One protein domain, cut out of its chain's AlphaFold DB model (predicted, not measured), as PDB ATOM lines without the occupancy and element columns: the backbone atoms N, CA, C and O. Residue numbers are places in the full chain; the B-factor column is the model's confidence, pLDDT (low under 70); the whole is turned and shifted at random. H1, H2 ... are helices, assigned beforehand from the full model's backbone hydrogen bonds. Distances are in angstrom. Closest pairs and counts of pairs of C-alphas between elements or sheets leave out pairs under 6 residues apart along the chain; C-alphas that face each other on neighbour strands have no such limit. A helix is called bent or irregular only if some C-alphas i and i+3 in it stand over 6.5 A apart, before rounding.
ATOM      1  N   GLU A  39     195.987 241.317 111.956       90.50
ATOM      2  CA  GLU A  39     197.254 241.852 112.467       90.50
ATOM      3  C   GLU A  39     198.216 240.731 112.875       90.50
ATOM      4  O   GLU A  39     199.388 240.767 112.503       90.50
ATOM      5  N   ILE A  40     197.723 239.675 113.531       89.50
ATOM      6  CA  ILE A  40     198.551 238.509 113.880       89.50
ATOM      7  C   ILE A  40     199.074 237.814 112.614       89.50
ATOM      8  O   ILE A  40     200.243 237.433 112.554       89.50
ATOM      9  N   MET A  41     198.260 237.718 111.559       86.38
ATOM     10  CA  MET A  41     198.674 237.139 110.274       86.38
ATOM     11  C   MET A  41     199.820 237.904 109.582       86.38
ATOM     12  O   MET A  41     200.482 237.323 108.724       86.38
ATOM     13  N   LYS A  42     200.090 239.167 109.945       86.31
ATOM     14  CA  LYS A  42     201.227 239.945 109.412       86.31
ATOM     15  C   LYS A  42     202.559 239.658 110.117       86.31
ATOM     16  O   LYS A  42     203.596 240.085 109.621       86.31
ATOM     17  N   THR A  43     202.546 238.968 111.259       83.19
ATOM     18  CA  THR A  43     203.760 238.641 112.034       83.19
ATOM     19  C   THR A  43     204.574 237.510 111.384       83.19
ATOM     20  O   THR A  43     204.098 236.894 110.432       83.19
ATOM     21  N   GLU A  44     205.804 237.236 111.833       75.56
ATOM     22  CA  GLU A  44     206.653 236.160 111.280       75.56
ATOM     23  C   GLU A  44     206.026 234.760 111.420       75.56
ATOM     24  O   GLU A  44     205.274 234.484 112.352       75.56
ATOM     25  N   GLU A  45     206.318 233.868 110.467       70.62
ATOM     26  CA  GLU A  45     205.556 232.634 110.217       70.62
ATOM     27  C   GLU A  45     205.634 231.583 111.339       70.62
ATOM     28  O   GLU A  45     204.651 230.876 111.566       70.62
ATOM     29  N   GLY A  46     206.743 231.531 112.087       69.94
ATOM     30  CA  GLY A  46     207.002 230.504 113.106       69.94
ATOM     31  C   GLY A  46     206.043 230.505 114.305       69.94
ATOM     32  O   GLY A  46     205.724 229.438 114.822       69.94
ATOM     33  N   ASP A  47     205.509 231.667 114.697       76.81
ATOM     34  CA  ASP A  47     204.691 231.809 115.918       76.81
ATOM     35  C   ASP A  47     203.187 231.982 115.657       76.81
ATOM     36  O   ASP A  47     202.392 232.068 116.600       76.81
ATOM     37  N   ARG A  48     202.759 232.095 114.392       87.69
ATOM     38  CA  ARG A  48     201.385 232.514 114.053       87.69
ATOM     39  C   ARG A  48     200.329 231.581 114.633       87.69
ATOM     40  O   ARG A  48     199.328 232.060 115.161       87.69
ATOM     41  N   LYS A  49     200.543 230.264 114.533       87.75
ATOM     42  CA  LYS A  49     199.568 229.254 114.974       87.75
ATOM     43  C   LYS A  49     199.312 229.344 116.480       87.75
ATOM     44  O   LYS A  49     198.157 229.315 116.893       87.75
ATOM     45  N   GLU A  50     200.365 229.501 117.280       88.06
ATOM     46  CA  GLU A  50     200.239 229.564 118.739       88.06
ATOM     47  C   GLU A  50     199.650 230.901 119.203       88.06
ATOM     48  O   GLU A  50     198.717 230.916 120.004       88.06
ATOM     49  N   LYS A  51     200.096 232.026 118.623       89.81
ATOM     50  CA  LYS A  51     199.517 233.354 118.902       89.81
ATOM     51  C   LYS A  51     198.022 233.394 118.579       89.81
ATOM     52  O   LYS A  51     197.229 233.828 119.408       89.81
ATOM     53  N   LEU A  52     197.626 232.879 117.411       93.12
ATOM     54  CA  LEU A  52     196.216 232.780 117.027       93.12
ATOM     55  C   LEU A  52     195.427 231.866 117.964       93.12
ATOM     56  O   LEU A  52     194.312 232.216 118.333       93.12
ATOM     57  N   ARG A  53     195.989 230.725 118.382       92.12
ATOM     58  CA  ARG A  53     195.333 229.810 119.326       92.12
ATOM     59  C   ARG A  53     195.015 230.495 120.655       92.12
ATOM     60  O   ARG A  53     193.890 230.361 121.134       92.12
ATOM     61  N   ILE A  54     195.972 231.230 121.227       91.81
ATOM     62  CA  ILE A  54     195.779 231.985 122.475       91.81
ATOM     63  C   ILE A  54     194.661 233.018 122.291       91.81
ATOM     64  O   ILE A  54     193.697 233.022 123.053       91.81
ATOM     65  N   THR A  55     194.726 233.816 121.225       94.81
ATOM     66  CA  THR A  55     193.691 234.810 120.907       94.81
ATOM     67  C   THR A  55     192.311 234.176 120.689       94.81
ATOM     68  O   THR A  55     191.299 234.708 121.135       94.81
ATOM     69  N   PHE A  56     192.231 233.012 120.042       95.81
ATOM     70  CA  PHE A  56     190.964 232.299 119.872       95.81
ATOM     71  C   PHE A  56     190.389 231.816 121.203       95.81
ATOM     72  O   PHE A  56     189.183 231.920 121.402       95.81
ATOM     73  N   PHE A  57     191.227 231.346 122.130       93.81
ATOM     74  CA  PHE A  57     190.785 230.974 123.478       93.81
ATOM     75  C   PHE A  57     190.195 232.173 124.227       93.81
ATOM     76  O   PHE A  57     189.171 232.020 124.889       93.81
ATOM     77  N   GLU A  58     190.784 233.363 124.083       93.06
ATOM     78  CA  GLU A  58     190.237 234.600 124.655       93.06
ATOM     79  C   GLU A  58     188.861 234.935 124.067       93.06
ATOM     80  O   GLU A  58     187.938 235.257 124.817       93.06
ATOM     81  N   PHE A  59     188.685 234.787 122.748       94.06
ATOM     82  CA  PHE A  59     187.385 234.989 122.096       94.06
ATOM     83  C   PHE A  59     186.324 234.008 122.613       94.06
ATOM     84  O   PHE A  59     185.195 234.415 122.888       94.06
ATOM     85  N   PHE A  60     186.678 232.728 122.768       93.12
ATOM     86  CA  PHE A  60     185.762 231.708 123.288       93.12
ATOM     87  C   PHE A  60     185.393 231.956 124.751       93.12
ATOM     88  O   PHE A  60     184.232 231.807 125.126       93.12
ATOM     89  N   ASP A  61     186.354 232.381 125.570       89.25
ATOM     90  CA  ASP A  61     186.126 232.739 126.969       89.25
ATOM     91  C   ASP A  61     185.199 233.939 127.118       89.25
ATOM     92  O   ASP A  61     184.313 233.934 127.974       89.25
ATOM     93  N   GLU A  62     185.399 234.961 126.290       88.94
ATOM     94  CA  GLU A  62     184.538 236.136 126.244       88.94
ATOM     95  C   GLU A  62     183.101 235.745 125.872       88.94
ATOM     96  O   GLU A  62     182.165 236.097 126.594       88.94
ATOM     97  N   ASP A  63     182.924 234.965 124.799       89.31
ATOM     98  CA  ASP A  63     181.604 234.500 124.355       89.31
ATOM     99  C   ASP A  63     180.925 233.635 125.423       89.31
ATOM    100  O   ASP A  63     179.732 233.791 125.689       89.31
ATOM    101  N   PHE A  64     181.681 232.756 126.086       87.44
ATOM    102  CA  PHE A  64     181.160 231.888 127.135       87.44
ATOM    103  C   PHE A  64     180.746 232.666 128.392       87.44
ATOM    104  O   PHE A  64     179.665 232.419 128.931       87.44
ATOM    105  N   ARG A  65     181.540 233.648 128.843       84.88
ATOM    106  CA  ARG A  65     181.169 234.521 129.976       84.88
ATOM    107  C   ARG A  65     179.909 235.324 129.675       84.88
ATOM    108  O   ARG A  65     178.990 235.330 130.495       84.88
ATOM    109  N   LYS A  66     179.835 235.924 128.479       82.88
ATOM    110  CA  LYS A  66     178.647 236.653 128.009       82.88
ATOM    111  C   LYS A  66     177.427 235.740 127.920       82.88
ATOM    112  O   LYS A  66     176.341 236.149 128.307       82.88
ATOM    113  N   SER A  67     177.601 234.484 127.502       82.69
ATOM    114  CA  SER A  67     176.503 233.509 127.444       82.69
ATOM    115  C   SER A  67     175.909 233.150 128.810       82.69
ATOM    116  O   SER A  67     174.752 232.751 128.892       82.69
ATOM    117  N   ARG A  68     176.682 233.312 129.893       77.69
ATOM    118  CA  ARG A  68     176.249 233.051 131.273       77.69
ATOM    119  C   ARG A  68     175.789 234.310 132.019       77.69
ATOM    120  O   ARG A  68     175.509 234.215 133.210       77.69
ATOM    121  N   ASN A  69     175.726 235.471 131.358       66.31
ATOM    122  CA  ASN A  69     175.460 236.774 131.986       66.31
ATOM    123  C   ASN A  69     176.390 237.081 133.181       66.31
ATOM    124  O   ASN A  69     175.987 237.743 134.134       66.31
ATOM    125  N   ILE A  70     177.635 236.592 133.155       56.69
ATOM    126  CA  ILE A  70     178.626 236.895 134.195       56.69
ATOM    127  C   ILE A  70     179.270 238.236 133.829       56.69
ATOM    128  O   ILE A  70     180.280 238.270 133.125       56.69
ATOM    129  N   THR A  71     178.667 239.346 134.251       49.16
ATOM    130  CA  THR A  71     179.290 240.672 134.164       49.16
ATOM    131  C   THR A  71     180.300 240.837 135.299       49.16
ATOM    132  O   THR A  71     179.999 240.589 136.465       49.16
ATOM    133  N   SER A  72     181.528 241.251 134.975       45.41
ATOM    134  CA  SER A  72     182.400 241.899 135.959       45.41
ATOM    135  C   SER A  72     181.754 243.215 136.394       45.41
ATOM    136  O   SER A  72     181.112 243.864 135.572       45.41
ATOM    137  N   GLU A  73     181.948 243.624 137.649       46.22
ATOM    138  CA  GLU A  73     181.299 244.767 138.327       46.22
ATOM    139  C   GLU A  73     181.421 246.152 137.633       46.22
ATOM    140  O   GLU A  73     180.976 247.152 138.193       46.22
ATOM    141  N   GLU A  81     171.629 237.519 124.674       65.75
ATOM    142  CA  GLU A  81     171.925 236.105 124.865       65.75
ATOM    143  C   GLU A  81     172.947 235.668 123.802       65.75
ATOM    144  O   GLU A  81     172.669 235.593 122.597       65.75
ATOM    145  N   THR A  82     174.192 235.491 124.241       79.00
ATOM    146  CA  THR A  82     175.301 235.083 123.377       79.00
ATOM    147  C   THR A  82     175.296 233.568 123.271       79.00
ATOM    148  O   THR A  82     175.465 232.880 124.269       79.00
ATOM    149  N   ASN A  83     175.116 233.037 122.064       86.75
ATOM    150  CA  ASN A  83     175.240 231.608 121.802       86.75
ATOM    151  C   ASN A  83     176.627 231.320 121.216       86.75
ATOM    152  O   ASN A  83     176.961 231.818 120.136       86.75
ATOM    153  N   VAL A  84     177.432 230.519 121.916       89.44
ATOM    154  CA  VAL A  84     178.834 230.259 121.550       89.44
ATOM    155  C   VAL A  84     178.937 229.544 120.194       89.44
ATOM    156  O   VAL A  84     179.785 229.899 119.375       89.44
ATOM    157  N   TYR A  85     178.037 228.599 119.893       89.88
ATOM    158  CA  TYR A  85     178.010 227.919 118.589       89.88
ATOM    159  C   TYR A  85     177.628 228.867 117.446       89.88
ATOM    160  O   TYR A  85     178.200 228.782 116.357       89.88
ATOM    161  N   GLU A  86     176.677 229.778 117.675       88.62
ATOM    162  CA  GLU A  86     176.299 230.800 116.693       88.62
ATOM    163  C   GLU A  86     177.477 231.739 116.400       88.62
ATOM    164  O   GLU A  86     177.822 231.935 115.233       88.62
ATOM    165  N   MET A  87     178.130 232.265 117.443       89.62
ATOM    166  CA  MET A  87     179.300 233.142 117.305       89.62
ATOM    167  C   MET A  87     180.441 232.452 116.562       89.62
ATOM    168  O   MET A  87     181.036 233.050 115.667       89.62
ATOM    169  N   MET A  88     180.690 231.172 116.849       90.94
ATOM    170  CA  MET A  88     181.701 230.383 116.153       90.94
ATOM    171  C   MET A  88     181.396 230.241 114.650       90.94
ATOM    172  O   MET A  88     182.267 230.521 113.825       90.94
ATOM    173  N   ILE A  89     180.174 229.845 114.263       88.94
ATOM    174  CA  ILE A  89     179.797 229.700 112.840       88.94
ATOM    175  C   ILE A  89     179.895 231.041 112.105       88.94
ATOM    176  O   ILE A  89     180.387 231.103 110.972       88.94
ATOM    177  N   LEU A  90     179.423 232.119 112.738       88.44
ATOM    178  CA  LEU A  90     179.502 233.459 112.167       88.44
ATOM    179  C   LEU A  90     180.959 233.894 111.996       88.44
ATOM    180  O   LEU A  90     181.314 234.405 110.934       88.44
ATOM    181  N   PHE A  91     181.819 233.619 112.979       91.12
ATOM    182  CA  PHE A  91     183.226 233.992 112.908       91.12
ATOM    183  C   PHE A  91     183.978 233.262 111.799       91.12
ATOM    184  O   PHE A  91     184.724 233.913 111.077       91.12
ATOM    185  N   ILE A  92     183.710 231.970 111.555       88.56
ATOM    186  CA  ILE A  92     184.279 231.232 110.405       88.56
ATOM    187  C   ILE A  92     184.010 231.968 109.083       88.56
ATOM    188  O   ILE A  92     184.834 231.952 108.167       88.56
ATOM    189  N   SER A  93     182.863 232.639 108.959       84.56
ATOM    190  CA  SER A  93     182.521 233.430 107.770       84.56
ATOM    191  C   SER A  93     183.213 234.796 107.708       84.56
ATOM    192  O   SER A  93     183.341 235.342 106.614       84.56
ATOM    193  N   SER A  94     183.699 235.302 108.841       88.06
ATOM    194  CA  SER A  94     184.386 236.592 108.987       88.06
ATOM    195  C   SER A  94     185.916 236.485 109.014       88.06
ATOM    196  O   SER A  94     186.591 237.510 109.089       88.06
ATOM    197  N   ILE A  95     186.485 235.273 108.942       89.06
ATOM    198  CA  ILE A  95     187.942 235.077 108.945       89.06
ATOM    199  C   ILE A  95     188.596 235.830 107.766       89.06
ATOM    200  O   ILE A  95     188.148 235.692 106.619       89.06
ATOM    201  N   PRO A  96     189.669 236.609 108.013       86.50
ATOM    202  CA  PRO A  96     190.386 237.324 106.965       86.50
ATOM    203  C   PRO A  96     190.896 236.390 105.869       86.50
ATOM    204  O   PRO A  96     191.366 235.288 106.138       86.50
ATOM    205  N   ASP A  97     190.832 236.848 104.617       84.12
ATOM    206  CA  ASP A  97     191.379 236.118 103.470       84.12
ATOM    207  C   ASP A  97     190.861 234.669 103.324       84.12
ATOM    208  O   ASP A  97     191.522 233.847 102.699       84.12
ATOM    209  N   ARG A  98     189.652 234.347 103.820       79.88
ATOM    210  CA  ARG A  98     189.072 232.982 103.835       79.88
ATOM    211  C   ARG A  98     189.107 232.233 102.496       79.88
ATOM    212  O   ARG A  98     189.118 231.010 102.463       79.88
ATOM    213  N   LYS A  99     189.075 232.960 101.375       77.69
ATOM    214  CA  LYS A  99     189.145 232.373 100.025       77.69
ATOM    215  C   LYS A  99     190.563 231.937  99.624       77.69
ATOM    216  O   LYS A  99     190.707 231.179  98.672       77.69
ATOM    217  N   LYS A 100     191.594 232.425 100.319       85.12
ATOM    218  CA  LYS A 100     193.012 232.101 100.114       85.12
ATOM    219  C   LYS A 100     193.442 230.982 101.059       85.12
ATOM    220  O   LYS A 100     192.855 230.801 102.122       85.12
ATOM    221  N   GLU A 101     194.522 230.292 100.707       83.38
ATOM    222  CA  GLU A 101     195.039 229.161 101.486       83.38
ATOM    223  C   GLU A 101     195.415 229.541 102.925       83.38
ATOM    224  O   GLU A 101     195.041 228.854 103.871       83.38
ATOM    225  N   ALA A 102     196.035 230.710 103.115       84.50
ATOM    226  CA  ALA A 102     196.341 231.233 104.445       84.50
ATOM    227  C   ALA A 102     195.085 231.394 105.322       84.50
ATOM    228  O   ALA A 102     195.092 230.997 106.484       84.50
ATOM    229  N   GLY A 103     193.988 231.923 104.769       86.31
ATOM    230  CA  GLY A 103     192.729 232.077 105.503       86.31
ATOM    231  C   GLY A 103     192.041 230.741 105.799       86.31
ATOM    232  O   GLY A 103     191.463 230.580 106.873       86.31
ATOM    233  N   LYS A 104     192.140 229.756 104.896       86.00
ATOM    234  CA  LYS A 104     191.646 228.391 105.147       86.00
ATOM    235  C   LYS A 104     192.405 227.713 106.288       86.00
ATOM    236  O   LYS A 104     191.771 227.127 107.159       86.00
ATOM    237  N   ASN A 105     193.730 227.857 106.328       88.50
ATOM    238  CA  ASN A 105     194.558 227.338 107.419       88.50
ATOM    239  C   ASN A 105     194.179 227.967 108.763       88.50
ATOM    240  O   ASN A 105     194.033 227.260 109.755       88.50
ATOM    241  N   VAL A 106     193.935 229.281 108.789       91.25
ATOM    242  CA  VAL A 106     193.461 229.977 109.994       91.25
ATOM    243  C   VAL A 106     192.089 229.460 110.437       91.25
ATOM    244  O   VAL A 106     191.886 229.233 111.628       91.25
ATOM    245  N   ALA A 107     191.161 229.219 109.507       91.25
ATOM    246  CA  ALA A 107     189.860 228.625 109.818       91.25
ATOM    247  C   ALA A 107     189.977 227.201 110.378       91.25
ATOM    248  O   ALA A 107     189.288 226.862 111.341       91.25
ATOM    249  N   GLN A 108     190.893 226.395 109.839       90.00
ATOM    250  CA  GLN A 108     191.189 225.069 110.369       90.00
ATOM    251  C   GLN A 108     191.764 225.148 111.792       90.00
ATOM    252  O   GLN A 108     191.274 224.467 112.692       90.00
ATOM    253  N   TRP A 109     192.739 226.030 112.038       92.00
ATOM    254  CA  TRP A 109     193.305 226.239 113.377       92.00
ATOM    255  C   TRP A 109     192.278 226.774 114.372       92.00
ATOM    256  O   TRP A 109     192.322 226.411 115.545       92.00
ATOM    257  N   PHE A 110     191.342 227.608 113.923       94.62
ATOM    258  CA  PHE A 110     190.234 228.091 114.741       94.62
ATOM    259  C   PHE A 110     189.326 226.938 115.192       94.62
ATOM    260  O   PHE A 110     189.032 226.821 116.381       94.62
ATOM    261  N   LEU A 111     188.950 226.041 114.275       93.31
ATOM    262  CA  LEU A 111     188.151 224.849 114.586       93.31
ATOM    263  C   LEU A 111     188.889 223.876 115.520       93.31
ATOM    264  O   LEU A 111     188.307 223.391 116.489       93.31
ATOM    265  N   GLU A 112     190.179 223.627 115.273       92.56
ATOM    266  CA  GLU A 112     191.049 222.844 116.166       92.56
ATOM    267  C   GLU A 112     191.120 223.466 117.566       92.56
ATOM    268  O   GLU A 112     191.011 222.769 118.576       92.56
ATOM    269  N   SER A 113     191.270 224.790 117.636       93.81
ATOM    270  CA  SER A 113     191.325 225.534 118.895       93.81
ATOM    271  C   SER A 113     190.011 225.435 119.658       93.81
ATOM    272  O   SER A 113     190.042 225.243 120.868       93.81
ATOM    273  N   PHE A 114     188.868 225.492 118.972       93.88
ATOM    274  CA  PHE A 114     187.559 225.340 119.605       93.88
ATOM    275  C   PHE A 114     187.378 223.951 120.229       93.88
ATOM    276  O   PHE A 114     186.980 223.843 121.389       93.88
ATOM    277  N   MET A 115     187.743 222.886 119.505       92.00
ATOM    278  CA  MET A 115     187.721 221.520 120.048       92.00
ATOM    279  C   MET A 115     188.643 221.386 121.267       92.00
ATOM    280  O   MET A 115     188.226 220.878 122.306       92.00
ATOM    281  N   ASN A 116     189.869 221.911 121.176       92.06
ATOM    282  CA  ASN A 116     190.825 221.899 122.284       92.06
ATOM    283  C   ASN A 116     190.320 222.691 123.500       92.06
ATOM    284  O   ASN A 116     190.505 222.255 124.635       92.06
ATOM    285  N   TRP A 117     189.688 223.843 123.280       94.31
ATOM    286  CA  TRP A 117     189.114 224.675 124.335       94.31
ATOM    287  C   TRP A 117     187.999 223.926 125.076       94.31
ATOM    288  O   TRP A 117     188.068 223.808 126.301       94.31
ATOM    289  N   ILE A 118     187.065 223.310 124.339       91.00
ATOM    290  CA  ILE A 118     185.999 222.475 124.910       91.00
ATOM    291  C   ILE A 118     186.576 221.340 125.767       91.00
ATOM    292  O   ILE A 118     186.143 221.152 126.908       91.00
ATOM    293  N   SER A 119     187.548 220.592 125.236       89.12
ATOM    294  CA  SER A 119     188.146 219.450 125.932       89.12
ATOM    295  C   SER A 119     188.954 219.872 127.158       89.12
ATOM    296  O   SER A 119     188.810 219.270 128.217       89.12
ATOM    297  N   SER A 120     189.770 220.925 127.048       89.56
ATOM    298  CA  SER A 120     190.632 221.397 128.145       89.56
ATOM    299  C   SER A 120     189.854 221.918 129.356       89.56
ATOM    300  O   SER A 120     190.360 221.863 130.473       89.56
ATOM    301  N   ARG A 121     188.625 222.404 129.147       85.12
ATOM    302  CA  ARG A 121     187.761 222.947 130.206       85.12
ATOM    303  C   ARG A 121     186.668 221.994 130.666       85.12
ATOM    304  O   ARG A 121     185.962 222.316 131.614       85.12
ATOM    305  N   ASN A 122     186.527 220.842 130.009       85.69
ATOM    306  CA  ASN A 122     185.484 219.856 130.282       85.69
ATOM    307  C   ASN A 122     184.052 220.441 130.260       85.69
ATOM    308  O   ASN A 122     183.197 220.052 131.048       85.69
ATOM    309  N   ILE A 123     183.791 221.391 129.355       85.50
ATOM    310  CA  ILE A 123     182.495 222.094 129.219       85.50
ATOM    311  C   ILE A 123     181.659 221.600 128.028       85.50
ATOM    312  O   ILE A 123     180.613 222.164 127.725       85.50
ATOM    313  N   GLY A 124     182.118 220.566 127.316       83.38
ATOM    314  CA  GLY A 124     181.522 220.135 126.046       83.38
ATOM    315  C   GLY A 124     180.082 219.658 126.158       83.38
ATOM    316  O   GLY A 124     179.235 220.111 125.392       83.38
ATOM    317  N   GLU A 125     179.792 218.775 127.114       83.19
ATOM    318  CA  GLU A 125     178.429 218.273 127.332       83.19
ATOM    319  C   GLU A 125     177.490 219.381 127.815       83.19
ATOM    320  O   GLU A 125     176.380 219.516 127.304       83.19
ATOM    321  N   GLU A 126     177.955 220.221 128.742       85.56
ATOM    322  CA  GLU A 126     177.178 221.353 129.248       85.56
ATOM    323  C   GLU A 126     176.818 222.320 128.116       85.56
ATOM    324  O   GLU A 126     175.649 222.666 127.935       85.56
ATOM    325  N   LEU A 127     177.806 222.719 127.312       85.69
ATOM    326  CA  LEU A 127     177.605 223.656 126.216       85.69
ATOM    327  C   LEU A 127     176.675 223.065 125.150       85.69
ATOM    328  O   LEU A 127     175.796 223.767 124.651       85.69
ATOM    329  N   LYS A 128     176.826 221.774 124.817       86.62
ATOM    330  CA  LYS A 128     175.913 221.074 123.898       86.62
ATOM    331  C   LYS A 128     174.475 221.096 124.420       86.62
ATOM    332  O   LYS A 128     173.586 221.522 123.695       86.62
ATOM    333  N   ASN A 129     174.248 220.715 125.673       84.19
ATOM    334  CA  ASN A 129     172.897 220.614 126.230       84.19
ATOM    335  C   ASN A 129     172.206 221.975 126.408       84.19
ATOM    336  O   ASN A 129     170.985 222.056 126.321       84.19
ATOM    337  N   THR A 130     172.976 223.035 126.659       82.56
ATOM    338  CA  THR A 130     172.435 224.371 126.954       82.56
ATOM    339  C   THR A 130     172.318 225.275 125.729       82.56
ATOM    340  O   THR A 130     171.408 226.097 125.674       82.56
ATOM    341  N   GLN A 131     173.215 225.149 124.743       86.94
ATOM    342  CA  GLN A 131     173.327 226.116 123.643       86.94
ATOM    343  C   GLN A 131     173.285 225.505 122.239       86.94
ATOM    344  O   GLN A 131     173.149 226.252 121.266       86.94
ATOM    345  N   LEU A 132     173.388 224.185 122.067       88.38
ATOM    346  CA  LEU A 132     173.298 223.593 120.733       88.38
ATOM    347  C   LEU A 132     171.839 223.563 120.268       88.38
ATOM    348  O   LEU A 132     170.998 222.869 120.830       88.38
ATOM    349  N   THR A 133     171.539 224.288 119.193       88.06
ATOM    350  CA  THR A 133     170.194 224.341 118.603       88.06
ATOM    351  C   THR A 133     170.173 223.710 117.216       88.06
ATOM    352  O   THR A 133     171.176 223.739 116.492       88.06
ATOM    353  N   GLU A 134     169.008 223.229 116.774       85.75
ATOM    354  CA  GLU A 134     168.832 222.742 115.395       85.75
ATOM    355  C   GLU A 134     169.176 223.816 114.351       85.75
ATOM    356  O   GLU A 134     169.770 223.520 113.317       85.75
ATOM    357  N   ARG A 135     168.935 225.099 114.655       86.62
ATOM    358  CA  ARG A 135     169.347 226.221 113.797       86.62
ATOM    359  C   ARG A 135     170.869 226.310 113.640       86.62
ATOM    360  O   ARG A 135     171.358 226.552 112.532       86.62
ATOM    361  N   THR A 136     171.620 226.140 114.729       87.75
ATOM    362  CA  THR A 136     173.091 226.135 114.689       87.75
ATOM    363  C   THR A 136     173.634 224.888 113.992       87.75
ATOM    364  O   THR A 136     174.545 225.018 113.174       87.75
ATOM    365  N   LYS A 137     173.022 223.711 114.191       89.56
ATOM    366  CA  LYS A 137     173.365 222.493 113.439       89.56
ATOM    367  C   LYS A 137     173.133 222.678 111.942       89.56
ATOM    368  O   LYS A 137     174.044 222.449 111.157       89.56
ATOM    369  N   GLU A 138     171.971 223.179 111.538       88.88
ATOM    370  CA  GLU A 138     171.639 223.437 110.132       88.88
ATOM    371  C   GLU A 138     172.590 224.462 109.489       88.88
ATOM    372  O   GLU A 138     173.028 224.303 108.348       88.88
ATOM    373  N   SER A 139     172.969 225.506 110.231       88.38
ATOM    374  CA  SER A 139     173.946 226.502 109.768       88.38
ATOM    375  C   SER A 139     175.353 225.906 109.628       88.38
ATOM    376  O   SER A 139     176.063 226.222 108.672       88.38
ATOM    377  N   SER A 140     175.732 224.997 110.531       90.38
ATOM    378  CA  SER A 140     176.981 224.237 110.464       90.38
ATOM    379  C   SER A 140     176.997 223.273 109.276       90.38
ATOM    380  O   SER A 140     177.954 223.300 108.505       90.38
ATOM    381  N   LYS A 141     175.911 222.520 109.031       91.56
ATOM    382  CA  LYS A 141     175.770 221.653 107.847       91.56
ATOM    383  C   LYS A 141     175.943 222.458 106.551       91.56
ATOM    384  O   LYS A 141     176.717 222.070 105.682       91.56
ATOM    385  N   LYS A 142     175.323 223.643 106.444       89.81
ATOM    386  CA  LYS A 142     175.526 224.564 105.302       89.81
ATOM    387  C   LYS A 142     176.978 225.028 105.155       89.81
ATOM    388  O   LYS A 142     177.464 225.158 104.032       89.81
ATOM    389  N   CYS A 143     177.658 225.306 106.267       89.19
ATOM    390  CA  CYS A 143     179.074 225.674 106.269       89.19
ATOM    391  C   CYS A 143     179.944 224.514 105.761       89.19
ATOM    392  O   CYS A 143     180.744 224.709 104.848       89.19
ATOM    393  N   CYS A 144     179.699 223.304 106.270       89.25
ATOM    394  CA  CYS A 144     180.370 222.066 105.877       89.25
ATOM    395  C   CYS A 144     180.197 221.761 104.384       89.25
ATOM    396  O   CYS A 144     181.166 221.453 103.699       89.25
ATOM    397  N   VAL A 145     178.980 221.898 103.847       91.00
ATOM    398  CA  VAL A 145     178.728 221.703 102.411       91.00
ATOM    399  C   VAL A 145     179.532 222.705 101.576       91.00
ATOM    400  O   VAL A 145     180.125 222.326 100.572       91.00
ATOM    401  N   ARG A 146     179.608 223.979 101.979       88.94
ATOM    402  CA  ARG A 146     180.355 225.006 101.227       88.94
ATOM    403  C   ARG A 146     181.872 224.830 101.287       88.94
ATOM    404  O   ARG A 146     182.549 225.217 100.332       88.94
ATOM    405  N   GLU A 147     182.390 224.299 102.391       88.31
ATOM    406  CA  GLU A 147     183.818 224.083 102.633       88.31
ATOM    407  C   GLU A 147     184.059 222.653 103.166       88.31
ATOM    408  O   GLU A 147     184.171 222.457 104.380       88.31
ATOM    409  N   PRO A 148     184.164 221.646 102.272       86.88
ATOM    410  CA  PRO A 148     184.295 220.235 102.658       86.88
ATOM    411  C   PRO A 148     185.506 219.940 103.549       86.88
ATOM    412  O   PRO A 148     185.451 219.049 104.390       86.88
ATOM    413  N   ALA A 149     186.571 220.737 103.424       86.06
ATOM    414  CA  ALA A 149     187.778 220.629 104.244       86.06
ATOM    415  C   ALA A 149     187.507 220.732 105.758       86.06
ATOM    416  O   ALA A 149     188.285 220.220 106.554       86.06
ATOM    417  N   PHE A 150     186.405 221.371 106.169       88.50
ATOM    418  CA  PHE A 150     186.046 221.537 107.580       88.50
ATOM    419  C   PHE A 150     185.114 220.437 108.108       88.50
ATOM    420  O   PHE A 150     184.689 220.513 109.264       88.50
ATOM    421  N   SER A 151     184.771 219.438 107.284       87.31
ATOM    422  CA  SER A 151     183.742 218.444 107.606       87.31
ATOM    423  C   SER A 151     184.041 217.675 108.889       87.31
ATOM    424  O   SER A 151     183.196 217.645 109.782       87.31
ATOM    425  N   ASP A 152     185.257 217.149 109.043       88.12
ATOM    426  CA  ASP A 152     185.634 216.349 110.213       88.12
ATOM    427  C   ASP A 152     185.505 217.127 111.525       88.12
ATOM    428  O   ASP A 152     184.957 216.627 112.510       88.12
ATOM    429  N   SER A 153     185.993 218.370 111.536       90.00
ATOM    430  CA  SER A 153     185.934 219.240 112.711       90.00
ATOM    431  C   SER A 153     184.492 219.617 113.045       90.00
ATOM    432  O   SER A 153     184.070 219.503 114.195       90.00
ATOM    433  N   LEU A 154     183.701 220.031 112.050       91.19
ATOM    434  CA  LEU A 154     182.320 220.458 112.275       91.19
ATOM    435  C   LEU A 154     181.407 219.292 112.678       91.19
ATOM    436  O   LEU A 154     180.590 219.467 113.582       91.19
ATOM    437  N   ARG A 155     181.576 218.100 112.096       91.62
ATOM    438  CA  ARG A 155     180.842 216.886 112.498       91.62
ATOM    439  C   ARG A 155     181.089 216.541 113.965       91.62
ATOM    440  O   ARG A 155     180.134 216.306 114.698       91.62
ATOM    441  N   LYS A 156     182.348 216.589 114.419       88.88
ATOM    442  CA  LYS A 156     182.716 216.337 115.827       88.88
ATOM    443  C   LYS A 156     182.138 217.383 116.784       88.88
ATOM    444  O   LYS A 156     181.659 217.036 117.863       88.88
ATOM    445  N   ILE A 157     182.171 218.660 116.393       89.38
ATOM    446  CA  ILE A 157     181.678 219.766 117.226       89.38
ATOM    447  C   ILE A 157     180.147 219.720 117.369       89.38
ATOM    448  O   ILE A 157     179.634 219.876 118.477       89.38
ATOM    449  N   PHE A 158     179.419 219.497 116.271       89.00
ATOM    450  CA  PHE A 158     177.956 219.631 116.212       89.00
ATOM    451  C   PHE A 158     177.173 218.316 116.290       89.00
ATOM    452  O   PHE A 158     175.947 218.372 116.385       89.00
ATOM    453  N   ASP A 159     177.865 217.177 116.269       85.81
ATOM    454  CA  ASP A 159     177.299 215.839 116.444       85.81
ATOM    455  C   ASP A 159     176.236 215.481 115.389       85.81
ATOM    456  O   ASP A 159     175.045 215.343 115.674       85.81
ATOM    457  N   TYR A 160     176.671 215.399 114.128       89.81
ATOM    458  CA  TYR A 160     175.860 214.906 113.008       89.81
ATOM    459  C   TYR A 160     176.653 213.945 112.110       89.81
ATOM    460  O   TYR A 160     177.889 213.958 112.082       89.81
ATOM    461  N   SER A 161     175.927 213.100 111.376       89.81
ATOM    462  CA  SER A 161     176.492 212.046 110.529       89.81
ATOM    463  C   SER A 161     177.026 212.581 109.193       89.81
ATOM    464  O   SER A 161     176.876 213.758 108.861       89.81
ATOM    465  N   GLU A 162     177.687 211.722 108.418       88.19
ATOM    466  CA  GLU A 162     178.075 212.056 107.041       88.19
ATOM    467  C   GLU A 162     176.863 212.115 106.109       88.19
ATOM    468  O   GLU A 162     176.759 213.028 105.291       88.19
ATOM    469  N   ASP A 163     175.905 211.208 106.307       89.50
ATOM    470  CA  ASP A 163     174.665 211.134 105.530       89.50
ATOM    471  C   ASP A 163     173.855 212.432 105.638       89.50
ATOM    472  O   ASP A 163     173.318 212.926 104.647       89.50
ATOM    473  N   ASP A 164     173.859 213.063 106.816       88.19
ATOM    474  CA  ASP A 164     173.275 214.390 107.033       88.19
ATOM    475  C   ASP A 164     173.866 215.473 106.116       88.19
ATOM    476  O   ASP A 164     173.168 216.414 105.724       88.19
ATOM    477  N   ILE A 165     175.165 215.388 105.814       89.81
ATOM    478  CA  ILE A 165     175.871 216.335 104.944       89.81
ATOM    479  C   ILE A 165     175.593 216.029 103.479       89.81
ATOM    480  O   ILE A 165     175.383 216.969 102.710       89.81
ATOM    481  N   LEU A 166     175.554 214.751 103.101       90.56
ATOM    482  CA  LEU A 166     175.228 214.326 101.740       90.56
ATOM    483  C   LEU A 166     173.798 214.737 101.362       90.56
ATOM    484  O   LEU A 166     173.615 215.427 100.358       90.56
ATOM    485  N   ASP A 167     172.813 214.451 102.218       91.31
ATOM    486  CA  ASP A 167     171.422 214.878 102.015       91.31
ATOM    487  C   ASP A 167     171.308 216.411 101.963       91.31
ATOM    488  O   ASP A 167     170.634 216.987 101.101       91.31
ATOM    489  N   LYS A 168     172.032 217.123 102.840       92.25
ATOM    490  CA  LYS A 168     172.044 218.590 102.811       92.25
ATOM    491  C   LYS A 168     172.662 219.137 101.523       92.25
ATOM    492  O   LYS A 168     172.145 220.119 100.983       92.25
ATOM    493  N   ARG A 169     173.753 218.538 101.045       94.00
ATOM    494  CA  ARG A 169     174.445 218.901  99.801       94.00
ATOM    495  C   ARG A 169     173.515 218.745  98.607       94.00
ATOM    496  O   ARG A 169     173.375 219.693  97.839       94.00
ATOM    497  N   GLU A 170     172.847 217.603  98.483       93.19
ATOM    498  CA  GLU A 170     171.911 217.328  97.389       93.19
ATOM    499  C   GLU A 170     170.741 218.311  97.384       93.19
ATOM    500  O   GLU A 170     170.450 218.921  96.352       93.19
ATOM    501  N   ARG A 171     170.135 218.564  98.553       93.69
ATOM    502  CA  ARG A 171     169.087 219.584  98.699       93.69
ATOM    503  C   ARG A 171     169.577 220.974  98.297       93.69
ATOM    504  O   ARG A 171     168.886 221.663  97.557       93.69
ATOM    505  N   MET A 172     170.775 221.375  98.727       94.75
ATOM    506  CA  MET A 172     171.347 222.680  98.373       94.75
ATOM    507  C   MET A 172     171.611 222.824  96.876       94.75
ATOM    508  O   MET A 172     171.300 223.867  96.308       94.75
ATOM    509  N   ILE A 173     172.171 221.799  96.230       94.56
ATOM    510  CA  ILE A 173     172.420 221.829  94.786       94.56
ATOM    511  C   ILE A 173     171.090 221.922  94.028       94.56
ATOM    512  O   ILE A 173     170.955 222.745  93.121       94.56
ATOM    513  N   LYS A 174     170.082 221.143  94.437       94.06
ATOM    514  CA  LYS A 174     168.738 221.189  93.850       94.06
ATOM    515  C   LYS A 174     168.089 222.569  93.997       94.06
ATOM    516  O   LYS A 174     167.647 223.131  92.999       94.06
ATOM    517  N   GLU A 175     168.108 223.147  95.200       94.81
ATOM    518  CA  GLU A 175     167.613 224.508  95.462       94.81
ATOM    519  C   GLU A 175     168.338 225.551  94.593       94.81
ATOM    520  O   GLU A 175     167.713 226.474  94.069       94.81
ATOM    521  N   MET A 176     169.655 225.422  94.402       94.31
ATOM    522  CA  MET A 176     170.420 226.330  93.539       94.31
ATOM    523  C   MET A 176     170.011 226.205  92.068       94.31
ATOM    524  O   MET A 176     169.871 227.227  91.395       94.31
ATOM    525  N   PHE A 177     169.775 224.990  91.564       91.38
ATOM    526  CA  PHE A 177     169.277 224.784  90.201       91.38
ATOM    527  C   PHE A 177     167.877 225.370  89.997       91.38
ATOM    528  O   PHE A 177     167.646 226.055  89.000       91.38
TER     529      PHE A 177
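AT A GLANCE: This is residues 39 to 73 and 81 to 177 of the 793 residues of the protein "3'-5' exonuclease domain-containing protein" of Caenorhabditis remanei (UniProt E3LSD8). The longest helix, H1, packs slantwise over one side of a small, loosely closed bundle of four helices, H2, H3, H5 and H6, which run up and down, each against the one before it. H4 lies across one end of this bundle, near H2 and H3, and H7 crosses H5 on the side away from H1. The printed part has 132 residues with seven named helices, H1 to H7 in order along the chain, and no named strand; the class is all helix. It is compact, with a radius of gyration of the C-alphas of 15.6 A, and the C-alphas span 49 by 37 by 22 A.

IN THESE COORDINATES: H1, residues 45 to 67, begins at C-alpha 45 (205.556, 232.634, 110.217) and is 33.8 A long. It is irregular, with C-alphas 46 and 49 7.8 A apart. H3, residues 101 to 121, is 30.3 A long and begins at C-alpha 101 (195.039, 229.161, 101.486). H2 holds residues 84 to 94, H4 residues 124 to 131, and H5 residues 134 to 146, 18.4 A long. H6, residues 148 to 158, is irregular too, with C-alphas 149 and 152 7.7 A apart. H7, residues 162 to 177, is 22.9 A long and ends at C-alpha 177 (169.277, 224.784, 90.201).

HOW THE PARTS SIT: H1 touches H3 at a steep tilt of 52 degrees, the same way; their closest C-alphas, of Arg 53 and Ser 113, are 5.9 A apart. With residues 60 to 67 alone H1 touches H2, closest at Asp 63 and Val 84, whose C-alphas are 5.8 A apart. H2 and H3 are close but not clearly touching, with C-alphas 92 and 107 closest at 6.2 A. H2 touches H5 at a shallow tilt of 27 degrees, the same way; the C-alphas of Glu 86 and Thr 136 are closest, at 6.0 A. H5 and H6 form a helical hairpin at 18 degrees, closest at C-alphas 144 and 151, 5.2 A. H3, with residues 108 to 115 alone, touches H6, closest at C-alphas 111 and 153, 6.3 A. H5 is the hub, touching H2, H6 and H7; H7 is about perpendicular to it, at 73 degrees, with C-alphas 145 and 169 closest at 5.7 A. H4 touches no helix; its C-alpha 124 is 5.2 A from C-alpha 118 of H3. Every O i to N i+4 pair is within hydrogen-bond range in H3, H4, H5 and H7, against 17 of 19 in H1, 6 of 7 in H2 and 5 of 7 in H6.

THE WHOLE: The two C-alphas farthest apart, of Glu 73 and Phe 177, are 53.5 A apart. Residues 74 to 80 are not printed, and C-alphas 73 and 81 are 18.6 A apart across this cut, which falls in the link from H1 to H2. Of the links that are printed whole, H2 to H3 is short and the other four are tight. The mean pLDDT of the printed part is 86.9; residue 46, residues 69 to 73 and residue 81 are under 70.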